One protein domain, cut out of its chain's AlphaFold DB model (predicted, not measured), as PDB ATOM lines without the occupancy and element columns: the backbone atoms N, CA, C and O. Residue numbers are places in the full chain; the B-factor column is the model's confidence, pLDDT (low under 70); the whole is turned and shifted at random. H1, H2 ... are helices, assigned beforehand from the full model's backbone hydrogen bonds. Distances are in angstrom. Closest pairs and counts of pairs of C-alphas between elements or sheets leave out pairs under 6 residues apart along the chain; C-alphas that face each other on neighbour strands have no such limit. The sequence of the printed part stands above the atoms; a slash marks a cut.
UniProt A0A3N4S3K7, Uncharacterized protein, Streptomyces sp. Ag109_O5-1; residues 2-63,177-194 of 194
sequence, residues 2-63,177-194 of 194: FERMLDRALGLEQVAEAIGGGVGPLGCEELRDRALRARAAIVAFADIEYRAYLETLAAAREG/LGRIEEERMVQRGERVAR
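Overview. This is residues 2 to 63 and 177 to 194 of the 194 residues of an uncharacterized protein of Streptomyces sp. Ag109_O5-1 (UniProt A0A3N4S3K7). A small cluster of short helices, H1 to H4 with residues 177 to 188 of H6, has two long helices reaching away at opposite ends: H5 is an arm that sticks out with residues 44 to 63, and at the other end residues 189 to 194 stick out. These ends make the length; without the free stretches the body spans 31 by 21 by 15 A. The printed part has 80 residues, with six named helices, H1 to H6 along the chain, and no named strand: the class is all helix. It is only just extended, close to loose, with a radius of gyration of the C-alphas of 17.7 A and spans of 67 by 21 by 18 A.

Along the chain. The longest helices have 16 residues each: H5, residues 47 to 62, is 22.6 A long and ends at C-alpha 62 (231.506, 139.697, 84.164), and H6, residues 177 to 192, is 22.8 A long and ends at C-alpha 192 (182.902, 149.007, 122.834). H3, residues 28 to 37, measures 14.4 A. H1, residues 2 to 10, measures 12.2 A from C-alpha 2 (206.622, 141.107, 93.700). H2 holds residues 13 to 20 and H4 residues 39 to 44.

Arrangement. H5 touches no helix, and H4 and H5 meet only through their link. H6 touches H2 with residues 177 to 180 alone, the same way at a shallow tilt of 26 degrees; their closest C-alphas, of Val 15 and Leu 177, are 6.6 A apart. H1 touches H3, opposite ways at a tilt of 38 degrees, only just steep; the closest C-alphas, of Leu 10 and Cys 28, are 7.2 A apart. H1 and H4 are near each other. In H1 to H6 every O i to N i+4 pair is within hydrogen-bond range.

Size, cuts and confidence. The C-alphas of Gly 63 and Arg 194, the two farthest apart, are 67.6 A apart. Residues 64 to 176 are not printed, and C-alphas 63 and 177 are 42.0 A apart across this cut. Of the links printed whole, none is long. The model's pLDDT is under 70 at residues 22 to 26 and 63.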
ATOM      1  N   PHE A   2     207.204 140.719  92.410       85.69
ATOM      2  CA  PHE A   2     206.622 141.107  93.700       85.69
ATOM      3  C   PHE A   2     205.190 140.589  93.889       85.69
ATOM      4  O   PHE A   2     204.936 139.918  94.873       85.69
ATOM      5  N   GLU A   3     204.306 140.797  92.910       90.19
ATOM      6  CA  GLU A   3     202.926 140.279  92.940       90.19
ATOM      7  C   GLU A   3     202.858 138.760  93.140       90.19
ATOM      8  O   GLU A   3     202.181 138.305  94.044       90.19
ATOM      9  N   ARG A   4     203.653 137.971  92.401       89.88
ATOM     10  CA  ARG A   4     203.702 136.507  92.589       89.88
ATOM     11  C   ARG A   4     204.150 136.096  93.996       89.88
ATOM     12  O   ARG A   4     203.686 135.089  94.515       89.88
ATOM     13  N   MET A   5     205.072 136.844  94.602       91.50
ATOM     14  CA  MET A   5     205.502 136.600  95.984       91.50
ATOM     15  C   MET A   5     204.441 137.046  96.992       91.50
ATOM     16  O   MET A   5     204.235 136.362  97.987       91.50
ATOM     17  N   LEU A   6     203.730 138.137  96.707       90.31
ATOM     18  CA  LEU A   6     202.604 138.604  97.505       90.31
ATOM     19  C   LEU A   6     201.451 137.594  97.476       90.31
ATOM     20  O   LEU A   6     200.917 137.261  98.526       90.31
ATOM     21  N   ASP A   7     201.124 137.041  96.308       91.62
ATOM     22  CA  ASP A   7     200.127 135.976  96.170       91.62
ATOM     23  C   ASP A   7     200.533 134.728  96.957       91.62
ATOM     24  O   ASP A   7     199.712 134.122  97.643       91.62
ATOM     25  N   ARG A   8     201.826 134.379  96.926       91.00
ATOM     26  CA  ARG A   8     202.373 133.301  97.756       91.00
ATOM     27  C   ARG A   8     202.232 133.601  99.248       91.00
ATOM     28  O   ARG A   8     201.861 132.705  99.993       91.00
ATOM     29  N   ALA A   9     202.516 134.833  99.673       89.19
ATOM     30  CA  ALA A   9     202.403 135.258 101.066       89.19
ATOM     31  C   ALA A   9     200.947 135.243 101.561       89.19
ATOM     32  O   ALA A   9     200.693 134.801 102.677       89.19
ATOM     33  N   LEU A  10     199.995 135.666 100.722       88.00
ATOM     34  CA  LEU A  10     198.555 135.606 101.004       88.00
ATOM     35  C   LEU A  10     198.042 134.164 101.134       88.00
ATOM     36  O   LEU A  10     197.108 133.917 101.890       88.00
ATOM     37  N   GLY A  11     198.662 133.220 100.421       86.44
ATOM     38  CA  GLY A  11     198.364 131.789 100.508       86.44
ATOM     39  C   GLY A  11     199.063 131.044 101.650       86.44
ATOM     40  O   GLY A  11     198.875 129.835 101.767       86.44
ATOM     41  N   LEU A  12     199.883 131.709 102.473       89.69
ATOM     42  CA  LEU A  12     200.481 131.072 103.650       89.69
ATOM     43  C   LEU A  12     199.399 130.786 104.692       89.69
ATOM     44  O   LEU A  12     198.585 131.659 104.985       89.69
ATOM     45  N   GLU A  13     199.441 129.596 105.294       86.88
ATOM     46  CA  GLU A  13     198.441 129.112 106.258       86.88
ATOM     47  C   GLU A  13     198.174 130.129 107.374       86.88
ATOM     48  O   GLU A  13     197.036 130.524 107.583       86.88
ATOM     49  N   GLN A  14     199.229 130.688 107.970       86.38
ATOM     50  CA  GLN A  14     199.118 131.720 109.007       86.38
ATOM     51  C   GLN A  14     198.356 132.986 108.560       86.38
ATOM     52  O   GLN A  14     197.659 133.609 109.357       86.38
ATOM     53  N   VAL A  15     198.495 133.399 107.292       84.00
ATOM     54  CA  VAL A  15     197.826 134.595 106.754       84.00
ATOM     55  C   VAL A  15     196.390 134.246 106.385       84.00
ATOM     56  O   VAL A  15     195.477 134.998 106.716       84.00
ATOM     57  N   ALA A  16     196.177 133.084 105.767       85.88
ATOM     58  CA  ALA A  16     194.853 132.579 105.431       85.88
ATOM     59  C   ALA A  16     193.988 132.361 106.685       85.88
ATOM     60  O   ALA A  16     192.835 132.791 106.714       85.88
ATOM     61  N   GLU A  17     194.548 131.782 107.750       85.69
ATOM     62  CA  GLU A  17     193.889 131.645 109.053       85.69
ATOM     63  C   GLU A  17     193.615 133.003 109.701       85.69
ATOM     64  O   GLU A  17     192.533 133.226 110.244       85.69
ATOM     65  N   ALA A  18     194.558 133.946 109.625       84.75
ATOM     66  CA  ALA A  18     194.343 135.290 110.151       84.75
ATOM     67  C   ALA A  18     193.197 136.019 109.422       84.75
ATOM     68  O   ALA A  18     192.423 136.738 110.061       84.75
ATOM     69  N   ILE A  19     193.043 135.804 108.115       85.06
ATOM     70  CA  ILE A  19     191.905 136.317 107.342       85.06
ATOM     71  C   ILE A  19     190.614 135.592 107.758       85.06
ATOM     72  O   ILE A  19     189.635 136.244 108.110       85.06
ATOM     73  N   GLY A  20     190.614 134.254 107.776       80.50
ATOM     74  CA  GLY A  20     189.422 133.438 108.046       80.50
ATOM     75  C   GLY A  20     188.914 133.484 109.494       80.50
ATOM     76  O   GLY A  20     187.723 133.309 109.735       80.50
ATOM     77  N   GLY A  21     189.792 133.750 110.461       73.75
ATOM     78  CA  GLY A  21     189.455 133.829 111.886       73.75
ATOM     79  C   GLY A  21     188.950 135.200 112.358       73.75
ATOM     80  O   GLY A  21     188.701 135.375 113.552       73.75
ATOM     81  N   GLY A  22     188.851 136.200 111.475       65.81
ATOM     82  CA  GLY A  22     188.412 137.558 111.816       65.81
ATOM     83  C   GLY A  22     186.920 137.811 111.560       65.81
ATOM     84  O   GLY A  22     186.395 137.451 110.517       65.81
ATOM     85  N   VAL A  23     186.243 138.523 112.471       55.97
ATOM     86  CA  VAL A  23     184.847 139.013 112.306       55.97
ATOM     87  C   VAL A  23     184.815 140.325 111.493       55.97
ATOM     88  O   VAL A  23     184.043 141.229 111.792       55.97
ATOM     89  N   GLY A  24     185.710 140.473 110.512       61.56
ATOM     90  CA  GLY A  24     185.987 141.743 109.839       61.56
ATOM     91  C   GLY A  24     186.047 141.633 108.315       61.56
ATOM     92  O   GLY A  24     186.393 140.568 107.812       61.56
ATOM     93  N   PRO A  25     185.751 142.715 107.567       59.69
ATOM     94  CA  PRO A  25     185.548 142.665 106.118       59.69
ATOM     95  C   PRO A  25     186.832 142.736 105.283       59.69
ATOM     96  O   PRO A  25     186.732 142.809 104.062       59.69
ATOM     97  N   LEU A  26     188.025 142.736 105.892       69.50
ATOM     98  CA  LEU A  26     189.267 142.824 105.126       69.50
ATOM     99  C   LEU A  26     189.463 141.571 104.263       69.50
ATOM    100  O   LEU A  26     189.977 140.543 104.708       69.50
ATOM    101  N   GLY A  27     189.046 141.677 103.006       80.56
ATOM    102  CA  GLY A  27     189.225 140.641 102.007       80.56
ATOM    103  C   GLY A  27     190.684 140.521 101.569       80.56
ATOM    104  O   GLY A  27     191.476 141.464 101.644       80.56
ATOM    105  N   CYS A  28     191.024 139.352 101.029       85.19
ATOM    106  CA  CYS A  28     192.326 139.084 100.414       85.19
ATOM    107  C   CYS A  28     192.680 140.119  99.324       85.19
ATOM    108  O   CYS A  28     193.827 140.549  99.212       85.19
ATOM    109  N   GLU A  29     191.685 140.578  98.561       85.25
ATOM    110  CA  GLU A  29     191.856 141.578  97.504       85.25
ATOM    111  C   GLU A  29     192.243 142.962  98.046       85.25
ATOM    112  O   GLU A  29     193.146 143.606  97.515       85.25
ATOM    113  N   GLU A  30     191.640 143.392  99.155       85.81
ATOM    114  CA  GLU A  30     191.956 144.684  99.764       85.81
ATOM    115  C   GLU A  30     193.340 144.676 100.428       85.81
ATOM    116  O   GLU A  30     194.101 145.642 100.319       85.81
ATOM    117  N   LEU A  31     193.721 143.555 101.050       88.50
ATOM    118  CA  LEU A  31     195.085 143.351 101.541       88.50
ATOM    119  C   LEU A  31     196.108 143.372 100.401       88.50
ATOM    120  O   LEU A  31     197.168 143.987 100.548       88.50
ATOM    121  N   ARG A  32     195.785 142.753  99.257       88.88
ATOM    122  CA  ARG A  32     196.629 142.799  98.058       88.88
ATOM    123  C   ARG A  32     196.813 144.242  97.581       88.88
ATOM    124  O   ARG A  32     197.951 144.672  97.410       88.88
ATOM    125  N   ASP A  33     195.733 145.002  97.422       89.44
ATOM    126  CA  ASP A  33     195.775 146.403  96.977       89.44
ATOM    127  C   ASP A  33     196.582 147.299  97.940       89.44
ATOM    128  O   ASP A  33     197.477 148.051  97.536       89.44
ATOM    129  N   ARG A  34     196.367 147.148  99.253       86.44
ATOM    130  CA  ARG A  34     197.148 147.863 100.280       86.44
ATOM    131  C   ARG A  34     198.633 147.492 100.249       86.44
ATOM    132  O   ARG A  34     199.476 148.384 100.374       86.44
ATOM    133  N   ALA A  35     198.973 146.218 100.060       87.19
ATOM    134  CA  ALA A  35     200.362 145.774  99.947       87.19
ATOM    135  C   ALA A  35     201.035 146.288  98.664       87.19
ATOM    136  O   ALA A  35     202.210 146.661  98.695       87.19
ATOM    137  N   LEU A  36     200.301 146.380  97.552       89.94
ATOM    138  CA  LEU A  36     200.806 146.973  96.311       89.94
ATOM    139  C   LEU A  36     201.087 148.471  96.472       89.94
ATOM    140  O   LEU A  36     202.156 148.929  96.063       89.94
ATOM    141  N   ARG A  37     200.208 149.218  97.153       84.19
ATOM    142  CA  ARG A  37     200.472 150.623  97.514       84.19
ATOM    143  C   ARG A  37     201.689 150.779  98.432       84.19
ATOM    144  O   ARG A  37     202.464 151.716  98.269       84.19
ATOM    145  N   ALA A  38     201.890 149.851  99.367       87.12
ATOM    146  CA  ALA A  38     203.005 149.869 100.317       87.12
ATOM    147  C   ALA A  38     204.296 149.210  99.793       87.12
ATOM    148  O   ALA A  38     205.254 149.043 100.550       87.12
ATOM    149  N   ARG A  39     204.359 148.843  98.505       83.31
ATOM    150  CA  ARG A  39     205.453 148.048  97.924       83.31
ATOM    151  C   ARG A  39     206.847 148.584  98.252       83.31
ATOM    152  O   ARG A  39     207.736 147.793  98.550       83.31
ATOM    153  N   ALA A  40     207.048 149.900  98.193       81.12
ATOM    154  CA  ALA A  40     208.345 150.509  98.490       81.12
ATOM    155  C   ALA A  40     208.780 150.259  99.945       81.12
ATOM    156  O   ALA A  40     209.920 149.869 100.183       81.12
ATOM    157  N   ALA A  41     207.856 150.402 100.898       79.56
ATOM    158  CA  ALA A  41     208.116 150.133 102.310       79.56
ATOM    159  C   ALA A  41     208.377 148.640 102.566       79.56
ATOM    160  O   ALA A  41     209.286 148.296 103.310       79.56
ATOM    161  N   ILE A  42     207.630 147.752 101.900       78.56
ATOM    162  CA  ILE A  42     207.794 146.296 102.039       78.56
ATOM    163  C   ILE A  42     209.156 145.837 101.498       78.56
ATOM    164  O   ILE A  42     209.839 145.041 102.138       78.56
ATOM    165  N   VAL A  43     209.571 146.338 100.330       82.38
ATOM    166  CA  VAL A  43     210.851 145.955  99.708       82.38
ATOM    167  C   VAL A  43     212.052 146.483 100.495       82.38
ATOM    168  O   VAL A  43     213.085 145.816 100.520       82.38
ATOM    169  N   ALA A  44     211.916 147.619 101.187       81.06
ATOM    170  CA  ALA A  44     212.990 148.187 102.002       81.06
ATOM    171  C   ALA A  44     213.503 147.220 103.090       81.06
ATOM    172  O   ALA A  44     214.687 147.244 103.419       81.06
ATOM    173  N   PHE A  45     212.658 146.312 103.595       81.00
ATOM    174  CA  PHE A  45     213.057 145.298 104.584       81.00
ATOM    175  C   PHE A  45     214.030 144.235 104.055       81.00
ATOM    176  O   PHE A  45     214.645 143.528 104.854       81.00
ATOM    177  N   ALA A  46     214.168 144.118 102.733       87.00
ATOM    178  CA  ALA A  46     215.060 143.169 102.068       87.00
ATOM    179  C   ALA A  46     216.096 143.877 101.173       87.00
ATOM    180  O   ALA A  46     216.634 143.268 100.249       87.00
ATOM    181  N   ASP A  47     216.352 145.170 101.405       83.81
ATOM    182  CA  ASP A  47     217.260 145.982 100.582       83.81
ATOM    183  C   ASP A  47     218.714 145.481 100.642       83.81
ATOM    184  O   ASP A  47     219.411 145.445  99.627       83.81
ATOM    185  N   ILE A  48     219.157 145.021 101.817       80.62
ATOM    186  CA  ILE A  48     220.504 144.468 102.013       80.62
ATOM    187  C   ILE A  48     220.677 143.197 101.174       80.62
ATOM    188  O   ILE A  48     221.636 143.084 100.407       80.62
ATOM    189  N   GLU A  49     219.735 142.259 101.274       87.94
ATOM    190  CA  GLU A  49     219.757 141.008 100.517       87.94
ATOM    191  C   GLU A  49     219.563 141.239  99.017       87.94
ATOM    192  O   GLU A  49     220.196 140.568  98.202       87.94
ATOM    193  N   TYR A  50     218.734 142.214  98.638       81.75
ATOM    194  CA  TYR A  50     218.543 142.583  97.239       81.75
ATOM    195  C   TYR A  50     219.839 143.116  96.622       81.75
ATOM    196  O   TYR A  50     220.201 142.720  95.513       81.75
ATOM    197  N   ARG A  51     220.580 143.962  97.350       85.44
ATOM    198  CA  ARG A  51     221.884 144.466  96.902       85.44
ATOM    199  C   ARG A  51     222.900 143.336  96.746       85.44
ATOM    200  O   ARG A  51     223.552 143.263  95.709       85.44
ATOM    201  N   ALA A  52     222.962 142.413  97.707       81.44
ATOM    202  CA  ALA A  52     223.827 141.237  97.618       81.44
ATOM    203  C   ALA A  52     223.490 140.368  96.392       81.44
ATOM    204  O   ALA A  52     224.382 139.955  95.651       81.44
ATOM    205  N   TYR A  53     222.201 140.153  96.113       80.88
ATOM    206  CA  TYR A  53     221.766 139.469  94.896       80.88
ATOM    207  C   TYR A  53     222.231 140.198  93.624       80.88
ATOM    208  O   TYR A  53     222.791 139.565  92.728       80.88
ATOM    209  N   LEU A  54     222.073 141.523  93.545       87.94
ATOM    210  CA  LEU A  54     222.531 142.298  92.387       87.94
ATOM    211  C   LEU A  54     224.049 142.225  92.183       87.94
ATOM    212  O   LEU A  54     224.495 142.118  91.040       87.94
ATOM    213  N   GLU A  55     224.830 142.229  93.262       85.62
ATOM    214  CA  GLU A  55     226.287 142.067  93.211       85.62
ATOM    215  C   GLU A  55     226.683 140.682  92.683       85.62
ATOM    216  O   GLU A  55     227.504 140.584  91.771       85.62
ATOM    217  N   THR A  56     226.049 139.608  93.175       85.12
ATOM    218  CA  THR A  56     226.305 138.246  92.657       85.12
ATOM    219  C   THR A  56     225.927 138.107  91.185       85.12
ATOM    220  O   THR A  56     226.627 137.449  90.415       85.12
ATOM    221  N   LEU A  57     224.853 138.775  90.763       85.12
ATOM    222  CA  LEU A  57     224.398 138.771  89.381       85.12
ATOM    223  C   LEU A  57     225.330 139.578  88.463       85.12
ATOM    224  O   LEU A  57     225.506 139.206  87.304       85.12
ATOM    225  N   ALA A  58     225.913 140.673  88.953       85.00
ATOM    226  CA  ALA A  58     226.923 141.440  88.226       85.00
ATOM    227  C   ALA A  58     228.208 140.618  88.043       85.00
ATOM    228  O   ALA A  58     228.662 140.452  86.912       85.00
ATOM    229  N   ALA A  59     228.704 139.994  89.115       81.69
ATOM    230  CA  ALA A  59     229.875 139.119  89.063       81.69
ATOM    231  C   ALA A  59     229.684 137.935  88.093       81.69
ATOM    232  O   ALA A  59     230.586 137.605  87.326       81.69
ATOM    233  N   ALA A  60     228.488 137.334  88.067       81.50
ATOM    234  CA  ALA A  60     228.161 136.245  87.144       81.50
ATOM    235  C   ALA A  60     228.151 136.675  85.664       81.50
ATOM    236  O   ALA A  60     228.402 135.854  84.785       81.50
ATOM    237  N   ARG A  61     227.845 137.948  85.374       80.62
ATOM    238  CA  ARG A  61     227.872 138.492  84.005       80.62
ATOM    239  C   ARG A  61     229.280 138.840  83.544       80.62
ATOM    240  O   ARG A  61     229.579 138.678  82.367       80.62
ATOM    241  N   GLU A  62     230.117 139.328  84.454       77.88
ATOM    242  CA  GLU A  62     231.506 139.697  84.164       77.88
ATOM    243  C   GLU A  62     232.409 138.464  84.005       77.88
ATOM    244  O   GLU A  62     233.307 138.470  83.167       77.88
ATOM    245  N   GLY A  63     232.123 137.370  84.719       66.19
ATOM    246  CA  GLY A  63     232.825 136.083  84.609       66.19
ATOM    247  C   GLY A  63     232.426 135.206  83.411       66.19
ATOM    248  O   GLY A  63     232.433 133.982  83.533       66.19
ATOM    249  N   LEU A 177     199.922 140.598 108.352       88.44
ATOM    250  CA  LEU A 177     199.425 140.329 109.704       88.44
ATOM    251  C   LEU A 177     199.146 141.621 110.479       88.44
ATOM    252  O   LEU A 177     198.083 141.740 111.086       88.44
ATOM    253  N   GLY A 178     200.037 142.612 110.391       88.19
ATOM    254  CA  GLY A 178     199.845 143.912 111.034       88.19
ATOM    255  C   GLY A 178     198.588 144.636 110.546       88.19
ATOM    256  O   GLY A 178     197.860 145.209 111.353       88.19
ATOM    257  N   ARG A 179     198.266 144.556 109.247       89.25
ATOM    258  CA  ARG A 179     197.028 145.141 108.698       89.25
ATOM    259  C   ARG A 179     195.768 144.411 109.143       89.25
ATOM    260  O   ARG A 179     194.764 145.060 109.420       89.25
ATOM    261  N   ILE A 180     195.814 143.083 109.232       88.12
ATOM    262  CA  ILE A 180     194.693 142.298 109.765       88.12
ATOM    263  C   ILE A 180     194.455 142.652 111.240       88.12
ATOM    264  O   ILE A 180     193.310 142.793 111.670       88.12
ATOM    265  N   GLU A 181     195.523 142.811 112.024       87.62
ATOM    266  CA  GLU A 181     195.431 143.174 113.437       87.62
ATOM    267  C   GLU A 181     194.897 144.594 113.651       87.62
ATOM    268  O   GLU A 181     193.975 144.774 114.447       87.62
ATOM    269  N   GLU A 182     195.406 145.582 112.914       87.25
ATOM    270  CA  GLU A 182     194.940 146.975 112.963       87.25
ATOM    271  C   GLU A 182     193.419 147.066 112.775       87.25
ATOM    272  O   GLU A 182     192.715 147.709 113.553       87.25
ATOM    273  N   GLU A 183     192.886 146.330 111.808       87.12
ATOM    274  CA  GLU A 183     191.460 146.347 111.475       87.12
ATOM    275  C   GLU A 183     190.604 145.619 112.509       87.12
ATOM    276  O   GLU A 183     189.496 146.054 112.835       87.12
ATOM    277  N   ARG A 184     191.146 144.565 113.128       84.44
ATOM    278  CA  ARG A 184     190.517 143.946 114.302       84.44
ATOM    279  C   ARG A 184     190.459 144.914 115.484       84.44
ATOM    280  O   ARG A 184     189.475 144.885 116.227       84.44
ATOM    281  N   MET A 185     191.485 145.743 115.680       84.81
ATOM    282  CA  MET A 185     191.510 146.734 116.761       84.81
ATOM    283  C   MET A 185     190.493 147.851 116.521       84.81
ATOM    284  O   MET A 185     189.751 148.184 117.446       84.81
ATOM    285  N   VAL A 186     190.392 148.359 115.288       85.12
ATOM    286  CA  VAL A 186     189.377 149.357 114.897       85.12
ATOM    287  C   VAL A 186     187.969 148.831 115.188       85.12
ATOM    288  O   VAL A 186     187.220 149.455 115.939       85.12
ATOM    289  N   GLN A 187     187.640 147.623 114.724       83.19
ATOM    290  CA  GLN A 187     186.318 147.020 114.953       83.19
ATOM    291  C   GLN A 187     186.031 146.733 116.429       83.19
ATOM    292  O   GLN A 187     184.894 146.847 116.892       83.19
ATOM    293  N   ARG A 188     187.050 146.323 117.196       83.75
ATOM    294  CA  ARG A 188     186.901 146.132 118.642       83.75
ATOM    295  C   ARG A 188     186.568 147.458 119.327       83.75
ATOM    296  O   ARG A 188     185.697 147.460 120.191       83.75
ATOM    297  N   GLY A 189     187.225 148.549 118.937       85.00
ATOM    298  CA  GLY A 189     186.940 149.893 119.440       85.00
ATOM    299  C   GLY A 189     185.504 150.334 119.148       85.00
ATOM    300  O   GLY A 189     184.809 150.781 120.057       85.00
ATOM    301  N   GLU A 190     185.026 150.119 117.921       85.38
ATOM    302  CA  GLU A 190     183.649 150.450 117.522       85.38
ATOM    303  C   GLU A 190     182.591 149.673 118.314       85.38
ATOM    304  O   GLU A 190     181.569 150.239 118.699       85.38
ATOM    305  N   ARG A 191     182.830 148.385 118.605       82.12
ATOM    306  CA  ARG A 191     181.895 147.577 119.407       82.12
ATOM    307  C   ARG A 191     181.805 148.009 120.865       82.12
ATOM    308  O   ARG A 191     180.759 147.819 121.463       82.12
ATOM    309  N   VAL A 192     182.888 148.529 121.440       87.31
ATOM    310  CA  VAL A 192     182.902 149.007 122.834       87.31
ATOM    311  C   VAL A 192     182.263 150.396 122.957       87.31
ATOM    312  O   VAL A 192     181.782 150.753 124.026       87.31
ATOM    313  N   ALA A 193     182.245 151.176 121.875       82.12
ATOM    314  CA  ALA A 193     181.653 152.512 121.848       82.12
ATOM    315  C   ALA A 193     180.121 152.528 121.660       82.12
ATOM    316  O   ALA A 193     179.519 153.597 121.752       82.12
ATOM    317  N   ARG A 194     179.502 151.378 121.368       70.44
ATOM    318  CA  ARG A 194     178.056 151.215 121.164       70.44
ATOM    319  C   ARG A 194     177.403 150.590 122.392       70.44
ATOM    320  O   ARG A 194     176.276 151.027 122.709       70.44
TER     321      ARG A 194